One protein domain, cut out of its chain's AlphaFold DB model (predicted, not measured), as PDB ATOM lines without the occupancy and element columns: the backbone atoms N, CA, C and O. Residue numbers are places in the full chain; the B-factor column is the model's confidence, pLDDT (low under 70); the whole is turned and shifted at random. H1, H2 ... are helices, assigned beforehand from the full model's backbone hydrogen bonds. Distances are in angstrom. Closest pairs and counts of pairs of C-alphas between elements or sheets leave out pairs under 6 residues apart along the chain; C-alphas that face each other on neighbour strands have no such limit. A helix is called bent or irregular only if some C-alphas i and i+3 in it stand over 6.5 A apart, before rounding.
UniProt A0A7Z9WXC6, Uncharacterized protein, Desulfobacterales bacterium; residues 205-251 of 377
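AT A GLANCE: This is residues 205 to 251 of the 377 residues of an uncharacterized protein of Desulfobacterales bacterium (UniProt A0A7Z9WXC6). Three short helices make an open, roughly triangular frame: H1 and H3 form a V, near each other where both begin and spreading toward where both end, and H2 stands across the open end of the V. The long link of residues 227 to 239 folds back from H2 across the frame to the start of H3, and helix-to-helix contacts are few. The printed part has 47 residues with three named helices, in the order H1, H2, H3, and no named strand, and its class is all helix. It is compact, with a radius of gyration of the C-alphas of 10.0 A, and rounded in outline, its C-alphas spanning 27 by 18 by 13 A.

HOW THE PARTS SIT: H1, residues 205 to 213, touches no helix. H2, residues 219 to 226, follows it after a tight link. H1 and H2 are close but not clearly touching, and their closest C-alphas, those of Asn 213 and Gly 222, are 7.0 A apart. Their lines are about perpendicular, at 82 degrees. H3, residues 240 to 250, is close to H1 but not clearly touching it; the closest C-alphas are those of Ala 205 and Pro 240, 6.6 A apart. H1 and H3 run the same way at a shallow tilt of 32 degrees, only just short of steep. H2 and H3 are apart, but only just, with their closest C-alphas at 8.5 A. In H1, H2 and H3 every O i to N i+4 pair is within hydrogen-bond range.

IN THESE COORDINATES: H1 begins at C-alpha 205, at (149.224, 155.752, 76.799), and measures 12.5 A from first to last C-alpha. H2, eight residues from Pro 219 to Leu 226, measures 10.2 A; its first C-alpha is at (145.333, 166.110, 91.255). H3, the longest helix by residues with 11, measures 15.0 A and ends at C-alpha 250, at (156.246, 166.292, 83.890). No helix is bent.

THE WHOLE: The two C-alphas farthest apart, those of Gln 217 and Phe 241, are 28.2 A apart, and the first and last printed C-alphas, those of Ala 205 and Tyr 251, are 15.0 A apart. The printed part has no cut. The link from H1 to H2 has 5 residues. The link from H2 to H3 is long, with 13 residues, whose C-alphas lie 3 to 13 A from the mean of all C-alphas. The mean pLDDT of the printed part is 91.4, and no printed residue is under 70.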
ATOM      1  N   ALA A 205     148.560 154.632  76.132       91.75
ATOM      2  CA  ALA A 205     149.224 155.752  76.799       91.75
ATOM      3  C   ALA A 205     148.242 156.567  77.656       91.75
ATOM      4  O   ALA A 205     148.492 156.803  78.837       91.75
ATOM      5  N   THR A 206     147.078 156.915  77.099       92.25
ATOM      6  CA  THR A 206     146.046 157.667  77.834       92.25
ATOM      7  C   THR A 206     145.492 156.852  79.008       92.25
ATOM      8  O   THR A 206     145.265 157.388  80.089       92.25
ATOM      9  N   GLU A 207     145.315 155.538  78.833       91.94
ATOM     10  CA  GLU A 207     144.836 154.641  79.890       91.94
ATOM     11  C   GLU A 207     145.879 154.394  80.986       91.94
ATOM     12  O   GLU A 207     145.496 154.237  82.145       91.94
ATOM     13  N   LEU A 208     147.179 154.408  80.665       92.75
ATOM     14  CA  LEU A 208     148.243 154.351  81.672       92.75
ATOM     15  C   LEU A 208     148.196 155.577  82.588       92.75
ATOM     16  O   LEU A 208     148.203 155.411  83.807       92.75
ATOM     17  N   ILE A 209     148.066 156.786  82.028       93.75
ATOM     18  CA  ILE A 209     147.898 158.008  82.830       93.75
ATOM     19  C   ILE A 209     146.596 157.968  83.622       93.75
ATOM     20  O   ILE A 209     146.605 158.240  84.816       93.75
ATOM     21  N   ARG A 210     145.482 157.561  83.006       92.38
ATOM     22  CA  ARG A 210     144.200 157.441  83.712       92.38
ATOM     23  C   ARG A 210     144.303 156.480  84.899       92.38
ATOM     24  O   ARG A 210     143.804 156.783  85.981       92.38
ATOM     25  N   SER A 211     144.948 155.331  84.702       93.25
ATOM     26  CA  SER A 211     145.160 154.341  85.755       93.25
ATOM     27  C   SER A 211     146.084 154.873  86.849       93.25
ATOM     28  O   SER A 211     145.789 154.669  88.024       93.25
ATOM     29  N   LEU A 212     147.162 155.571  86.489       93.75
ATOM     30  CA  LEU A 212     148.071 156.198  87.447       93.75
ATOM     31  C   LEU A 212     147.348 157.263  88.281       93.75
ATOM     32  O   LEU A 212     147.383 157.207  89.506       93.75
ATOM     33  N   ASN A 213     146.618 158.171  87.630       94.62
ATOM     34  CA  ASN A 213     145.870 159.242  88.284       94.62
ATOM     35  C   ASN A 213     144.795 158.688  89.231       94.62
ATOM     36  O   ASN A 213     144.559 159.264  90.286       94.62
ATOM     37  N   SER A 214     144.187 157.539  88.902       94.25
ATOM     38  CA  SER A 214     143.176 156.894  89.755       94.25
ATOM     39  C   SER A 214     143.709 156.364  91.093       94.25
ATOM     40  O   SER A 214     142.915 156.046  91.977       94.25
ATOM     41  N   ALA A 215     145.033 156.271  91.261       95.38
ATOM     42  CA  ALA A 215     145.653 155.916  92.536       95.38
ATOM     43  C   ALA A 215     145.658 157.079  93.549       95.38
ATOM     44  O   ALA A 215     145.927 156.857  94.730       95.38
ATOM     45  N   PHE A 216     145.357 158.301  93.103       95.88
ATOM     46  CA  PHE A 216     145.348 159.517  93.912       95.88
ATOM     47  C   PHE A 216     143.915 160.007  94.146       95.88
ATOM     48  O   PHE A 216     143.029 159.799  93.318       95.88
ATOM     49  N   GLN A 217     143.674 160.651  95.291       93.06
ATOM     50  CA  GLN A 217     142.344 161.178  95.634       93.06
ATOM     51  C   GLN A 217     141.995 162.419  94.805       93.06
ATOM     52  O   GLN A 217     140.843 162.606  94.418       93.06
ATOM     53  N   ASP A 218     143.001 163.246  94.526       93.75
ATOM     54  CA  ASP A 218     142.878 164.490  93.777       93.75
ATOM     55  C   ASP A 218     144.192 164.835  93.035       93.75
ATOM     56  O   ASP A 218     145.259 164.313  93.388       93.75
ATOM     57  N   PRO A 219     144.149 165.726  92.026       93.19
ATOM     58  CA  PRO A 219     145.333 166.110  91.255       93.19
ATOM     59  C   PRO A 219     146.480 166.735  92.061       93.19
ATOM     60  O   PRO A 219     147.636 166.550  91.693       93.19
ATOM     61  N   GLU A 220     146.212 167.466  93.148       94.88
ATOM     62  CA  GLU A 220     147.268 168.109  93.948       94.88
ATOM     63  C   GLU A 220     148.067 167.077  94.747       94.88
ATOM     64  O   GLU A 220     149.300 167.141  94.821       94.88
ATOM     65  N   SER A 221     147.373 166.072  95.291       93.94
ATOM     66  CA  SER A 221     148.023 164.939  95.954       93.94
ATOM     67  C   SER A 221     148.941 164.176  94.987       93.94
ATOM     68  O   SER A 221     150.077 163.844  95.340       93.94
ATOM     69  N   GLY A 222     148.501 163.992  93.737       93.00
ATOM     70  CA  GLY A 222     149.307 163.412  92.665       93.00
ATOM     71  C   GLY A 222     150.514 164.266  92.286       93.00
ATOM     72  O   GLY A 222     151.623 163.741  92.235       93.00
ATOM     73  N   ARG A 223     150.339 165.586  92.101       95.06
ATOM     74  CA  ARG A 223     151.447 166.527  91.823       95.06
ATOM     75  C   ARG A 223     152.538 166.459  92.876       95.06
ATOM     76  O   ARG A 223     153.717 166.435  92.541       95.06
ATOM     77  N   THR A 224     152.140 166.401  94.141       93.50
ATOM     78  CA  THR A 224     153.081 166.335  95.262       93.50
ATOM     79  C   THR A 224     153.858 165.017  95.264       93.50
ATOM     80  O   THR A 224     155.064 165.020  95.496       93.50
ATOM     81  N   ALA A 225     153.188 163.894  94.987       92.44
ATOM     82  CA  ALA A 225     153.809 162.571  95.003       92.44
ATOM     83  C   ALA A 225     154.676 162.284  93.764       92.44
ATOM     84  O   ALA A 225     155.728 161.659  93.885       92.44
ATOM     85  N   LEU A 226     154.234 162.720  92.582       92.56
ATOM     86  CA  LEU A 226     154.882 162.437  91.298       92.56
ATOM     87  C   LEU A 226     155.829 163.552  90.836       92.56
ATOM     88  O   LEU A 226     156.556 163.358  89.869       92.56
ATOM     89  N   GLY A 227     155.814 164.725  91.477       92.56
ATOM     90  CA  GLY A 227     156.563 165.912  91.043       92.56
ATOM     91  C   GLY A 227     155.876 166.742  89.953       92.56
ATOM     92  O   GLY A 227     156.318 167.849  89.660       92.56
ATOM     93  N   GLY A 228     154.768 166.248  89.403       93.00
ATOM     94  CA  GLY A 228     153.910 166.965  88.466       93.00
ATOM     95  C   GLY A 228     152.697 166.132  88.065       93.00
ATOM     96  O   GLY A 228     152.346 165.168  88.746       93.00
ATOM     97  N   TRP A 229     151.992 166.539  87.007       93.94
ATOM     98  CA  TRP A 229     150.693 165.955  86.656       93.94
ATOM     99  C   TRP A 229     150.409 166.015  85.163       93.94
ATOM    100  O   TRP A 229     150.582 167.062  84.539       93.94
ATOM    101  N   LEU A 230     149.907 164.906  84.624       93.19
ATOM    102  CA  LEU A 230     149.443 164.797  83.247       93.19
ATOM    103  C   LEU A 230     147.959 164.439  83.223       93.19
ATOM    104  O   LEU A 230     147.501 163.561  83.951       93.19
ATOM    105  N   GLU A 231     147.215 165.099  82.341       91.12
ATOM    106  CA  GLU A 231     145.814 164.776  82.081       91.12
ATOM    107  C   GLU A 231     145.719 163.768  80.928       91.12
ATOM    108  O   GLU A 231     146.226 164.057  79.844       91.12
ATOM    109  N   PRO A 232     145.048 162.613  81.098       86.12
ATOM    110  CA  PRO A 232     145.115 161.494  80.155       86.12
ATOM    111  C   PRO A 232     144.607 161.823  78.746       86.12
ATOM    112  O   PRO A 232     145.009 161.166  77.791       86.12
ATOM    113  N   TYR A 233     143.737 162.823  78.605       85.44
ATOM    114  CA  TYR A 233     143.091 163.186  77.339       85.44
ATOM    115  C   TYR A 233     143.572 164.522  76.766       85.44
ATOM    116  O   TYR A 233     142.948 165.056  75.852       85.44
ATOM    117  N   ASN A 234     144.646 165.092  77.319       83.06
ATOM    118  CA  ASN A 234     145.139 166.394  76.895       83.06
ATOM    119  C   ASN A 234     146.328 166.275  75.926       83.06
ATOM    120  O   ASN A 234     147.199 165.416  76.068       83.06
ATOM    121  N   GLY A 235     146.370 167.174  74.943       84.00
ATOM    122  CA  GLY A 235     147.471 167.297  73.994       84.00
ATOM    123  C   GLY A 235     147.687 166.058  73.120       84.00
ATOM    124  O   GLY A 235     146.749 165.446  72.612       84.00
ATOM    125  N   LEU A 236     148.959 165.721  72.908       87.75
ATOM    126  CA  LEU A 236     149.398 164.635  72.024       87.75
ATOM    127  C   LEU A 236     149.897 163.402  72.799       87.75
ATOM    128  O   LEU A 236     150.661 162.604  72.261       87.75
ATOM    129  N   LEU A 237     149.462 163.226  74.054       87.88
ATOM    130  CA  LEU A 237     149.838 162.088  74.914       87.88
ATOM    131  C   LEU A 237     149.416 160.725  74.348       87.88
ATOM    132  O   LEU A 237     149.915 159.689  74.771       87.88
ATOM    133  N   PHE A 238     148.518 160.701  73.369       88.38
ATOM    134  CA  PHE A 238     148.135 159.479  72.673       88.38
ATOM    135  C   PHE A 238     149.248 158.945  71.748       88.38
ATOM    136  O   PHE A 238     149.195 157.787  71.336       88.38
ATOM    137  N   ILE A 239     150.257 159.761  71.424       87.19
ATOM    138  CA  ILE A 239     151.393 159.392  70.575       87.19
ATOM    139  C   ILE A 239     152.538 158.873  71.468       87.19
ATOM    140  O   ILE A 239     153.091 159.660  72.230       87.19
ATOM    141  N   PRO A 240     152.965 157.595  71.369       87.25
ATOM    142  CA  PRO A 240     153.878 156.980  72.343       87.25
ATOM    143  C   PRO A 240     155.211 157.703  72.596       87.25
ATOM    144  O   PRO A 240     155.672 157.746  73.732       87.25
ATOM    145  N   PHE A 241     155.841 158.280  71.569       85.31
ATOM    146  CA  PHE A 241     157.113 158.990  71.759       85.31
ATOM    147  C   PHE A 241     156.921 160.361  72.424       85.31
ATOM    148  O   PHE A 241     157.730 160.750  73.259       85.31
ATOM    149  N   LEU A 242     155.822 161.064  72.119       89.88
ATOM    150  CA  LEU A 242     155.466 162.310  72.807       89.88
ATOM    151  C   LEU A 242     154.961 162.044  74.222       89.88
ATOM    152  O   LEU A 242     155.164 162.866  75.107       89.88
ATOM    153  N   PHE A 243     154.312 160.902  74.440       92.00
ATOM    154  CA  PHE A 243     153.938 160.427  75.763       92.00
ATOM    155  C   PHE A 243     155.166 160.255  76.655       92.00
ATOM    156  O   PHE A 243     155.176 160.766  77.770       92.00
ATOM    157  N   TYR A 244     156.200 159.575  76.153       90.38
ATOM    158  CA  TYR A 244     157.463 159.416  76.869       90.38
ATOM    159  C   TYR A 244     158.095 160.777  77.200       90.38
ATOM    160  O   TYR A 244     158.351 161.048  78.369       90.38
ATOM    161  N   ASP A 245     158.238 161.665  76.211       90.75
ATOM    162  CA  ASP A 245     158.841 162.996  76.390       90.75
ATOM    163  C   ASP A 245     158.082 163.866  77.414       90.75
ATOM    164  O   ASP A 245     158.669 164.468  78.317       90.75
ATOM    165  N   GLN A 246     156.749 163.866  77.343       92.12
ATOM    166  CA  GLN A 246     155.903 164.600  78.285       92.12
ATOM    167  C   GLN A 246     155.922 163.985  79.686       92.12
ATOM    168  O   GLN A 246     155.911 164.723  80.665       92.12
ATOM    169  N   THR A 247     155.975 162.657  79.803       91.44
ATOM    170  CA  THR A 247     156.095 161.963  81.097       91.44
ATOM    171  C   THR A 247     157.428 162.285  81.756       91.44
ATOM    172  O   THR A 247     157.461 162.611  82.941       91.44
ATOM    173  N   PHE A 248     158.510 162.258  80.976       89.94
ATOM    174  CA  PHE A 248     159.850 162.604  81.434       89.94
ATOM    175  C   PHE A 248     159.935 164.055  81.913       89.94
ATOM    176  O   PHE A 248     160.536 164.338  82.944       89.94
ATOM    177  N   SER A 249     159.289 164.969  81.191       90.44
ATOM    178  CA  SER A 249     159.284 166.393  81.534       90.44
ATOM    179  C   SER A 249     158.356 166.737  82.704       90.44
ATOM    180  O   SER A 249     158.594 167.720  83.403       90.44
ATOM    181  N   ALA A 250     157.273 165.979  82.899       91.81
ATOM    182  CA  ALA A 250     156.246 166.292  83.890       91.81
ATOM    183  C   ALA A 250     156.476 165.636  85.255       91.81
ATOM    184  O   ALA A 250     156.013 166.183  86.252       91.81
ATOM    185  N   TYR A 251     157.132 164.478  85.327       93.44
ATOM    186  CA  TYR A 251     157.323 163.749  86.582       93.44
ATOM    187  C   TYR A 251     158.764 163.820  87.088       93.44
ATOM    188  O   TYR A 251     159.721 163.864  86.321       93.44
TER     189      TYR A 251